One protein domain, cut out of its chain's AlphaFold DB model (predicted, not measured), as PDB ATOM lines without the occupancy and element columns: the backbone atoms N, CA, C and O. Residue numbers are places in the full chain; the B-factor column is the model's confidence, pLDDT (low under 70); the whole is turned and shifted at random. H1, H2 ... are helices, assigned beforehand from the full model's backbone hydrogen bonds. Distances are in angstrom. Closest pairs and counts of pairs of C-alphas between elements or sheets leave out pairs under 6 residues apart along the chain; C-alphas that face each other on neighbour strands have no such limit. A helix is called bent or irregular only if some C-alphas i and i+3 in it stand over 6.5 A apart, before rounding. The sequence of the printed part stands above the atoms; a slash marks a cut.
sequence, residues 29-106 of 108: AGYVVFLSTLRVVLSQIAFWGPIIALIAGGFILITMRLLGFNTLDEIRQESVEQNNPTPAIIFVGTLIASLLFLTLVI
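What this domain is: This is residues 29 to 106 of the 108 residues of an uncharacterized protein of Chloroflexi bacterium RBG_16_63_12 (UniProt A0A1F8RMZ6). A long bent helix, H1, makes most of a rod; after the short H2 at the turn, H3 folds back across residues 52 to 63 of H1, and residues 29 to 43 of H1 stick out free at the opposite end of the rod. The printed part has 78 residues with three named helices, H1, H2, H3 along the chain, no named strand, and the class all helix. It is only just extended, close to loose, with a radius of gyration of the C-alphas of 17.4 A and spans of 54 by 21 by 20 A.

How they stand to each other: H1, residues 29 to 66, was assigned as one helix by its hydrogen bonds but is bent, with C-alphas 36 and 39 6.8 A apart. Its arms, H1a of residues 29 to 36 and H1b of residues 39 to 66, are only just about perpendicular at 71 degrees. H1b is irregular, with C-alphas 47 and 50 6.6 A apart, and has a kink of 35 degrees near residue 50. With residues 52 to 63 alone, H1b touches H3, residues 86 to 105; their closest C-alphas, of Ala 56 and Ser 98, are 5.7 A apart. They run opposite ways at a steep tilt of 36 degrees, only just past shallow. H2, residues 72 to 81, touches H3 at residues 86 to 88 of H3 alone; the closest C-alphas, of Ile 75 and Pro 87, are 6.2 A apart. Their steep tilt is 51 degrees, opposite ways. H1b and H2 are only just apart, closest 8.4 A. Every O i to N i+4 pair is within hydrogen-bond range in H1a, H2 and H3, and 22 of 24 are in H1b.

Where its parts are: H1b is 40.0 A long, H3 28.3 A, H2 13.6 A and H1a 10.9 A. C-alpha 29 is at (150.336, 195.356, 134.069), C-alpha 66 at (168.089, 201.711, 181.483) and C-alpha 105 at (150.771, 194.854, 164.012).

The domain as a whole: The two C-alphas farthest apart, of Ala 29 and Gln 82, are 54.6 A apart. The printed part has no cut, and both links are tight. Confidence is under 70 at residue 98 and residues 101 to 106.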
ATOM      1  N   ALA A  29     151.558 195.663 133.330       91.12
ATOM      2  CA  ALA A  29     150.336 195.356 134.069       91.12
ATOM      3  C   ALA A  29     150.554 195.470 135.587       91.12
ATOM      4  O   ALA A  29     149.770 196.119 136.278       91.12
ATOM      5  N   GLY A  30     151.655 194.907 136.099       88.06
ATOM      6  CA  GLY A  30     152.032 195.043 137.507       88.06
ATOM      7  C   GLY A  30     152.322 196.491 137.903       88.06
ATOM      8  O   GLY A  30     151.946 196.913 138.994       88.06
ATOM      9  N   TYR A  31     152.921 197.275 137.004       88.50
ATOM     10  CA  TYR A  31     153.203 198.690 137.237       88.50
ATOM     11  C   TYR A  31     151.926 199.523 137.415       88.50
ATOM     12  O   TYR A  31     151.827 200.320 138.349       88.50
ATOM     13  N   VAL A  32     150.914 199.312 136.566       90.19
ATOM     14  CA  VAL A  32     149.617 200.005 136.679       90.19
ATOM     15  C   VAL A  32     148.906 199.642 137.984       90.19
ATOM     16  O   VAL A  32     148.393 200.527 138.670       90.19
ATOM     17  N   VAL A  33     148.919 198.360 138.365       90.69
ATOM     18  CA  VAL A  33     148.363 197.912 139.651       90.69
ATOM     19  C   VAL A  33     149.098 198.585 140.809       90.69
ATOM     20  O   VAL A  33     148.451 199.183 141.667       90.69
ATOM     21  N   PHE A  34     150.432 198.591 140.799       87.00
ATOM     22  CA  PHE A  34     151.234 199.272 141.814       87.00
ATOM     23  C   PHE A  34     150.870 200.756 141.942       87.00
ATOM     24  O   PHE A  34     150.625 201.223 143.052       87.00
ATOM     25  N   LEU A  35     150.759 201.487 140.827       89.81
ATOM     26  CA  LEU A  35     150.354 202.896 140.844       89.81
ATOM     27  C   LEU A  35     148.951 203.094 141.431       89.81
ATOM     28  O   LEU A  35     148.725 204.048 142.174       89.81
ATOM     29  N   SER A  36     148.017 202.186 141.140       90.06
ATOM     30  CA  SER A  36     146.660 202.243 141.695       90.06
ATOM     31  C   SER A  36     146.631 201.991 143.210       90.06
ATOM     32  O   SER A  36     145.853 202.616 143.931       90.06
ATOM     33  N   THR A  37     147.530 201.144 143.714       88.31
ATOM     34  CA  THR A  37     147.671 200.836 145.144       88.31
ATOM     35  C   THR A  37     148.555 201.850 145.875       88.31
ATOM     36  O   THR A  37     148.453 201.990 147.094       88.31
ATOM     37  N   LEU A  38     149.382 202.616 145.154       86.88
ATOM     38  CA  LEU A  38     150.359 203.544 145.725       86.88
ATOM     39  C   LEU A  38     149.714 204.540 146.687       86.88
ATOM     40  O   LEU A  38     150.257 204.800 147.755       86.88
ATOM     41  N   ARG A  39     148.527 205.063 146.353       85.00
ATOM     42  CA  ARG A  39     147.796 205.979 147.238       85.00
ATOM     43  C   ARG A  39     147.475 205.334 148.586       85.00
ATOM     44  O   ARG A  39     147.647 205.979 149.614       85.00
ATOM     45  N   VAL A  40     147.039 204.076 148.580       85.81
ATOM     46  CA  VAL A  40     146.722 203.325 149.804       85.81
ATOM     47  C   VAL A  40     147.987 203.109 150.628       85.81
ATOM     48  O   VAL A  40     147.988 203.403 151.820       85.81
ATOM     49  N   VAL A  41     149.084 202.694 149.987       80.50
ATOM     50  CA  VAL A  41     150.386 202.511 150.650       80.50
ATOM     51  C   VAL A  41     150.881 203.821 151.263       80.50
ATOM     52  O   VAL A  41     151.271 203.848 152.425       80.50
ATOM     53  N   LEU A  42     150.816 204.931 150.525       82.56
ATOM     54  CA  LEU A  42     151.210 206.244 151.037       82.56
ATOM     55  C   LEU A  42     150.333 206.686 152.214       82.56
ATOM     56  O   LEU A  42     150.857 207.232 153.178       82.56
ATOM     57  N   SER A  43     149.023 206.420 152.181       81.44
ATOM     58  CA  SER A  43     148.132 206.682 153.318       81.44
ATOM     59  C   SER A  43     148.477 205.826 154.537       81.44
ATOM     60  O   SER A  43     148.502 206.344 155.653       81.44
ATOM     61  N   GLN A  44     148.800 204.547 154.340       79.44
ATOM     62  CA  GLN A  44     149.254 203.668 155.416       79.44
ATOM     63  C   GLN A  44     150.576 204.157 156.015       79.44
ATOM     64  O   GLN A  44     150.687 204.229 157.234       79.44
ATOM     65  N   ILE A  45     151.548 204.561 155.191       80.62
ATOM     66  CA  ILE A  45     152.821 205.128 155.663       80.62
ATOM     67  C   ILE A  45     152.585 206.443 156.410       80.62
ATOM     68  O   ILE A  45     153.157 206.646 157.476       80.62
ATOM     69  N   ALA A  46     151.739 207.332 155.890       82.69
ATOM     70  CA  ALA A  46     151.457 208.615 156.527       82.69
ATOM     71  C   ALA A  46     150.778 208.455 157.897       82.69
ATOM     72  O   ALA A  46     151.029 209.249 158.799       82.69
ATOM     73  N   PHE A  47     149.943 207.425 158.062       83.81
ATOM     74  CA  PHE A  47     149.277 207.128 159.328       83.81
ATOM     75  C   PHE A  47     150.184 206.359 160.300       83.81
ATOM     76  O   PHE A  47     150.413 206.799 161.424       83.81
ATOM     77  N   TRP A  48     150.732 205.222 159.866       78.38
ATOM     78  CA  TRP A  48     151.518 204.334 160.723       78.38
ATOM     79  C   TRP A  48     152.949 204.816 160.940       78.38
ATOM     80  O   TRP A  48     153.495 204.594 162.013       78.38
ATOM     81  N   GLY A  49     153.561 205.494 159.970       81.44
ATOM     82  CA  GLY A  49     154.952 205.949 160.034       81.44
ATOM     83  C   GLY A  49     155.258 206.806 161.268       81.44
ATOM     84  O   GLY A  49     156.190 206.475 162.002       81.44
ATOM     85  N   PRO A  50     154.468 207.855 161.567       85.56
ATOM     86  CA  PRO A  50     154.644 208.641 162.787       85.56
ATOM     87  C   PRO A  50     154.459 207.819 164.069       85.56
ATOM     88  O   PRO A  50     155.241 207.964 165.006       85.56
ATOM     89  N   ILE A  51     153.462 206.927 164.108       84.44
ATOM     90  CA  ILE A  51     153.189 206.059 165.266       84.44
ATOM     91  C   ILE A  51     154.384 205.133 165.521       84.44
ATOM     92  O   ILE A  51     154.884 205.049 166.641       84.44
ATOM     93  N   ILE A  52     154.878 204.491 164.462       79.69
ATOM     94  CA  ILE A  52     156.074 203.649 164.468       79.69
ATOM     95  C   ILE A  52     157.272 204.426 165.007       79.69
ATOM     96  O   ILE A  52     157.946 203.951 165.916       79.69
ATOM     97  N   ALA A  53     157.527 205.618 164.465       81.50
ATOM     98  CA  ALA A  53     158.669 206.435 164.851       81.50
ATOM     99  C   ALA A  53     158.617 206.826 166.334       81.50
ATOM    100  O   ALA A  53     159.636 206.761 167.019       81.50
ATOM    101  N   LEU A  54     157.433 207.176 166.847       85.25
ATOM    102  CA  LEU A  54     157.240 207.504 168.260       85.25
ATOM    103  C   LEU A  54     157.463 206.293 169.166       85.25
ATOM    104  O   LEU A  54     158.168 206.404 170.166       85.25
ATOM    105  N   ILE A  55     156.899 205.136 168.813       83.56
ATOM    106  CA  ILE A  55     157.049 203.909 169.602       83.56
ATOM    107  C   ILE A  55     158.511 203.452 169.595       83.56
ATOM    108  O   ILE A  55     159.091 203.250 170.660       83.56
ATOM    109  N   ALA A  56     159.129 203.333 168.417       80.00
ATOM    110  CA  ALA A  56     160.522 202.913 168.280       80.00
ATOM    111  C   ALA A  56     161.479 203.898 168.968       80.00
ATOM    112  O   ALA A  56     162.364 203.479 169.713       80.00
ATOM    113  N   GLY A  57     161.260 205.205 168.791       83.69
ATOM    114  CA  GLY A  57     162.018 206.246 169.483       83.69
ATOM    115  C   GLY A  57     161.863 206.168 171.003       83.69
ATOM    116  O   GLY A  57     162.849 206.291 171.726       83.69
ATOM    117  N   GLY A  58     160.652 205.889 171.493       86.94
ATOM    118  CA  GLY A  58     160.378 205.662 172.910       86.94
ATOM    119  C   GLY A  58     161.121 204.448 173.467       86.94
ATOM    120  O   GLY A  58     161.777 204.562 174.499       86.94
ATOM    121  N   PHE A  59     161.085 203.311 172.766       82.06
ATOM    122  CA  PHE A  59     161.831 202.112 173.154       82.06
ATOM    123  C   PHE A  59     163.333 202.373 173.218       82.06
ATOM    124  O   PHE A  59     163.959 202.042 174.220       82.06
ATOM    125  N   ILE A  60     163.895 203.019 172.196       80.94
ATOM    126  CA  ILE A  60     165.305 203.412 172.180       80.94
ATOM    127  C   ILE A  60     165.623 204.280 173.398       80.94
ATOM    128  O   ILE A  60     166.553 203.970 174.135       80.94
ATOM    129  N   LEU A  61     164.832 205.324 173.658       84.62
ATOM    130  CA  LEU A  61     165.068 206.238 174.774       84.62
ATOM    131  C   LEU A  61     164.983 205.528 176.133       84.62
ATOM    132  O   LEU A  61     165.819 205.770 177.003       84.62
ATOM    133  N   ILE A  62     164.009 204.633 176.315       86.06
ATOM    134  CA  ILE A  62     163.883 203.808 177.522       86.06
ATOM    135  C   ILE A  62     165.120 202.926 177.682       86.06
ATOM    136  O   ILE A  62     165.729 202.924 178.747       86.06
ATOM    137  N   THR A  63     165.523 202.214 176.631       83.00
ATOM    138  CA  THR A  63     166.700 201.343 176.662       83.00
ATOM    139  C   THR A  63     167.976 202.125 176.965       83.00
ATOM    140  O   THR A  63     168.759 201.684 177.799       83.00
ATOM    141  N   MET A  64     168.160 203.306 176.371       84.19
ATOM    142  CA  MET A  64     169.292 204.184 176.679       84.19
ATOM    143  C   MET A  64     169.331 204.546 178.164       84.19
ATOM    144  O   MET A  64     170.361 204.360 178.808       84.19
ATOM    145  N   ARG A  65     168.194 204.974 178.733       85.81
ATOM    146  CA  ARG A  65     168.115 205.322 180.158       85.81
ATOM    147  C   ARG A  65     168.349 204.128 181.076       85.81
ATOM    148  O   ARG A  65     168.996 204.289 182.104       85.81
ATOM    149  N   LEU A  66     167.853 202.943 180.719       85.31
ATOM    150  CA  LEU A  66     168.089 201.711 181.483       85.31
ATOM    151  C   LEU A  66     169.566 201.305 181.495       85.31
ATOM    152  O   LEU A  66     170.034 200.743 182.479       85.31
ATOM    153  N   LEU A  67     170.295 201.613 180.424       83.62
ATOM    154  CA  LEU A  67     171.738 201.405 180.327       83.62
ATOM    155  C   LEU A  67     172.559 202.531 180.979       83.62
ATOM    156  O   LEU A  67     173.779 202.438 181.021       83.62
ATOM    157  N   GLY A  68     171.910 203.576 181.505       86.31
ATOM    158  CA  GLY A  68     172.572 204.710 182.152       86.31
ATOM    159  C   GLY A  68     172.996 205.838 181.207       86.31
ATOM    160  O   GLY A  68     173.593 206.806 181.670       86.31
ATOM    161  N   PHE A  69     172.657 205.758 179.918       85.50
ATOM    162  CA  PHE A  69     172.969 206.795 178.935       85.50
ATOM    163  C   PHE A  69     171.910 207.900 178.924       85.50
ATOM    164  O   PHE A  69     170.711 207.647 178.763       85.50
ATOM    165  N   ASN A  70     172.363 209.147 179.024       85.69
ATOM    166  CA  ASN A  70     171.524 210.340 178.933       85.69
ATOM    167  C   ASN A  70     171.525 210.937 177.524       85.69
ATOM    168  O   ASN A  70     170.567 211.615 177.143       85.69
ATOM    169  N   THR A  71     172.580 210.682 176.745       85.38
ATOM    170  CA  THR A  71     172.757 211.245 175.403       85.38
ATOM    171  C   THR A  71     173.259 210.208 174.398       85.38
ATOM    172  O   THR A  71     173.830 209.180 174.755       85.38
ATOM    173  N   LEU A  72     173.037 210.476 173.107       80.44
ATOM    174  CA  LEU A  72     173.584 209.650 172.022       80.44
ATOM    175  C   LEU A  72     175.113 209.780 171.912       80.44
ATOM    176  O   LEU A  72     175.772 208.858 171.433       80.44
ATOM    177  N   ASP A  73     175.678 210.899 172.369       82.50
ATOM    178  CA  ASP A  73     177.122 211.129 172.351       82.50
ATOM    179  C   ASP A  73     177.855 210.227 173.347       82.50
ATOM    180  O   ASP A  73     178.917 209.703 173.017       82.50
ATOM    181  N   GLU A  74     177.265 209.958 174.515       81.56
ATOM    182  CA  GLU A  74     177.814 209.002 175.489       81.56
ATOM    183  C   GLU A  74     177.897 207.585 174.900       81.56
ATOM    184  O   GLU A  74     178.915 206.910 175.034       81.56
ATOM    185  N   ILE A  75     176.874 207.163 174.147       78.31
ATOM    186  CA  ILE A  75     176.876 205.876 173.432       78.31
ATOM    187  C   ILE A  75     178.002 205.826 172.405       78.31
ATOM    188  O   ILE A  75     178.669 204.798 172.269       78.31
ATOM    189  N   ARG A  76     178.217 206.920 171.667       81.06
ATOM    190  CA  ARG A  76     179.301 207.015 170.686       81.06
ATOM    191  C   ARG A  76     180.667 206.941 171.364       81.06
ATOM    192  O   ARG A  76     181.518 206.207 170.871       81.06
ATOM    193  N   GLN A  77     180.873 207.660 172.467       83.75
ATOM    194  CA  GLN A  77     182.121 207.604 173.230       83.75
ATOM    195  C   GLN A  77     182.390 206.184 173.730       83.75
ATOM    196  O   GLN A  77     183.457 205.631 173.483       83.75
ATOM    197  N   GLU A  78     181.408 205.533 174.345       80.50
ATOM    198  CA  GLU A  78     181.600 204.181 174.870       80.50
ATOM    199  C   GLU A  78     181.786 203.133 173.757       80.50
ATOM    200  O   GLU A  78     182.652 202.261 173.841       80.50
ATOM    201  N   SER A  79     181.047 203.255 172.652       77.00
ATOM    202  CA  SER A  79     181.132 202.288 171.551       77.00
ATOM    203  C   SER A  79     182.390 202.439 170.699       77.00
ATOM    204  O   SER A  79     182.908 201.444 170.201       77.00
ATOM    205  N   VAL A  80     182.873 203.668 170.502       77.62
ATOM    206  CA  VAL A  80     183.978 203.963 169.573       77.62
ATOM    207  C   VAL A  80     185.288 204.223 170.308       77.62
ATOM    208  O   VAL A  80     186.326 203.721 169.888       77.62
ATOM    209  N   GLU A  81     185.261 204.994 171.394       78.50
ATOM    210  CA  GLU A  81     186.475 205.382 172.125       78.50
ATOM    211  C   GLU A  81     186.860 204.322 173.159       78.50
ATOM    212  O   GLU A  81     188.043 204.032 173.327       78.50
ATOM    213  N   GLN A  82     185.873 203.690 173.801       81.44
ATOM    214  CA  GLN A  82     186.102 202.582 174.738       81.44
ATOM    215  C   GLN A  82     185.953 201.202 174.079       81.44
ATOM    216  O   GLN A  82     186.190 200.180 174.722       81.44
ATOM    217  N   ASN A  83     185.604 201.172 172.787       81.31
ATOM    218  CA  ASN A  83     185.476 199.963 171.973       81.31
ATOM    219  C   ASN A  83     184.540 198.903 172.596       81.31
ATOM    220  O   ASN A  83     184.761 197.702 172.441       81.31
ATOM    221  N   ASN A  84     183.505 199.345 173.324       80.06
ATOM    222  CA  ASN A  84     182.476 198.478 173.890       80.06
ATOM    223  C   ASN A  84     181.303 198.366 172.897       80.06
ATOM    224  O   ASN A  84     180.495 199.285 172.806       80.06
ATOM    225  N   PRO A  85     181.136 197.257 172.156       78.00
ATOM    226  CA  PRO A  85     180.092 197.150 171.131       78.00
ATOM    227  C   PRO A  85     178.674 196.993 171.705       78.00
ATOM    228  O   PRO A  85     177.692 197.062 170.963       78.00
ATOM    229  N   THR A  86     178.544 196.764 173.013       77.44
ATOM    230  CA  THR A  86     177.276 196.432 173.682       77.44
ATOM    231  C   THR A  86     176.171 197.477 173.457       77.44
ATOM    232  O   THR A  86     175.072 197.079 173.061       77.44
ATOM    233  N   PRO A  87     176.414 198.794 173.614       75.31
ATOM    234  CA  PRO A  87     175.382 199.811 173.410       75.31
ATOM    235  C   PRO A  87     174.871 199.852 171.964       75.31
ATOM    236  O   PRO A  87     173.666 199.956 171.729       75.31
ATOM    237  N   ALA A  88     175.770 199.696 170.988       74.56
ATOM    238  CA  ALA A  88     175.416 199.666 169.571       74.56
ATOM    239  C   ALA A  88     174.584 198.424 169.210       74.56
ATOM    240  O   ALA A  88     173.584 198.539 168.499       74.56
ATOM    241  N   ILE A  89     174.950 197.248 169.732       78.44
ATOM    242  CA  ILE A  89     174.201 196.000 169.517       78.44
ATOM    243  C   ILE A  89     172.790 196.116 170.095       78.44
ATOM    244  O   ILE A  89     171.824 195.747 169.429       78.44
ATOM    245  N   ILE A  90     172.657 196.655 171.307       76.25
ATOM    246  CA  ILE A  90     171.353 196.817 171.952       76.25
ATOM    247  C   ILE A  90     170.496 197.831 171.186       76.25
ATOM    248  O   ILE A  90     169.321 197.570 170.939       76.25
ATOM    249  N   PHE A  91     171.069 198.953 170.744       75.50
ATOM    250  CA  PHE A  91     170.353 199.944 169.943       75.50
ATOM    251  C   PHE A  91     169.818 199.347 168.632       75.50
ATOM    252  O   PHE A  91     168.625 199.443 168.338       75.50
ATOM    253  N   VAL A  92     170.691 198.696 167.857       78.75
ATOM    254  CA  VAL A  92     170.319 198.074 166.580       78.75
ATOM    255  C   VAL A  92     169.327 196.930 166.806       78.75
ATOM    256  O   VAL A  92     168.350 196.816 166.070       78.75
ATOM    257  N   GLY A  93     169.521 196.126 167.854       79.81
ATOM    258  CA  GLY A  93     168.609 195.054 168.245       79.81
ATOM    259  C   GLY A  93     167.209 195.564 168.589       79.81
ATOM    260  O   GLY A  93     166.228 195.038 168.069       79.81
ATOM    261  N   THR A  94     167.100 196.630 169.385       77.56
ATOM    262  CA  THR A  94     165.819 197.272 169.725       77.56
ATOM    263  C   THR A  94     165.150 197.893 168.498       77.56
ATOM    264  O   THR A  94     163.930 197.795 168.339       77.56
ATOM    265  N   LEU A  95     165.923 198.482 167.581       76.31
ATOM    266  CA  LEU A  95     165.396 199.003 166.320       76.31
ATOM    267  C   LEU A  95     164.834 197.877 165.437       76.31
ATOM    268  O   LEU A  95     163.714 197.976 164.944       76.31
ATOM    269  N   ILE A  96     165.568 196.776 165.270       79.88
ATOM    270  CA  ILE A  96     165.093 195.625 164.491       79.88
ATOM    271  C   ILE A  96     163.859 195.003 165.155       79.88
ATOM    272  O   ILE A  96     162.868 194.744 164.477       79.88
ATOM    273  N   ALA A  97     163.880 194.804 166.474       76.44
ATOM    274  CA  ALA A  97     162.760 194.234 167.216       76.44
ATOM    275  C   ALA A  97     161.497 195.101 167.120       76.44
ATOM    276  O   ALA A  97     160.408 194.570 166.908       76.44
ATOM    277  N   SER A  98     161.634 196.427 167.215       69.31
ATOM    278  CA  SER A  98     160.509 197.349 167.036       69.31
ATOM    279  C   SER A  98     159.964 197.299 165.610       69.31
ATOM    280  O   SER A  98     158.757 197.153 165.441       69.31
ATOM    281  N   LEU A  99     160.820 197.307 164.582       71.81
ATOM    282  CA  LEU A  99     160.387 197.161 163.188       71.81
ATOM    283  C   LEU A  99     159.655 195.830 162.943       71.81
ATOM    284  O   LEU A  99     158.583 195.828 162.340       71.81
ATOM    285  N   LEU A 100     160.177 194.712 163.457       79.00
ATOM    286  CA  LEU A 100     159.538 193.396 163.343       79.00
ATOM    287  C   LEU A 100     158.191 193.344 164.078       79.00
ATOM    288  O   LEU A 100     157.200 192.852 163.535       79.00
ATOM    289  N   PHE A 101     158.119 193.895 165.287       69.69
ATOM    290  CA  PHE A 101     156.864 194.001 166.031       69.69
ATOM    291  C   PHE A 101     155.820 194.809 165.253       69.69
ATOM    292  O   PHE A 101     154.655 194.429 165.170       69.69
ATOM    293  N   LEU A 102     156.241 195.887 164.600       65.44
ATOM    294  CA  LEU A 102     155.354 196.726 163.804       65.44
ATOM    295  C   LEU A 102     154.884 196.029 162.524       65.44
ATOM    296  O   LEU A 102     153.722 196.186 162.156       65.44
ATOM    297  N   THR A 103     155.716 195.191 161.898       68.62
ATOM    298  CA  THR A 103     155.264 194.332 160.786       68.62
ATOM    299  C   THR A 103     154.227 193.288 161.208       68.62
ATOM    300  O   THR A 103     153.405 192.890 160.390       68.62
ATOM    301  N   LEU A 104     154.213 192.865 162.478       66.25
ATOM    302  CA  LEU A 104     153.164 191.994 163.025       66.25
ATOM    303  C   LEU A 104     151.850 192.744 163.279       66.25
ATOM    304  O   LEU A 104     150.774 192.166 163.123       66.25
ATOM    305  N   VAL A 105     151.935 194.011 163.689       61.88
ATOM    306  CA  VAL A 105     150.771 194.854 164.012       61.88
ATOM    307  C   VAL A 105     150.099 195.398 162.747       61.88
ATOM    308  O   VAL A 105     148.873 195.468 162.685       61.88
ATOM    309  N   ILE A 106     150.879 195.740 161.721       59.06
ATOM    310  CA  ILE A 106     150.368 196.204 160.429       59.06
ATOM    311  C   ILE A 106     150.046 194.977 159.569       59.06
ATOM    312  O   ILE A 106     150.857 194.531 158.761       59.06
TER     313      ILE A 106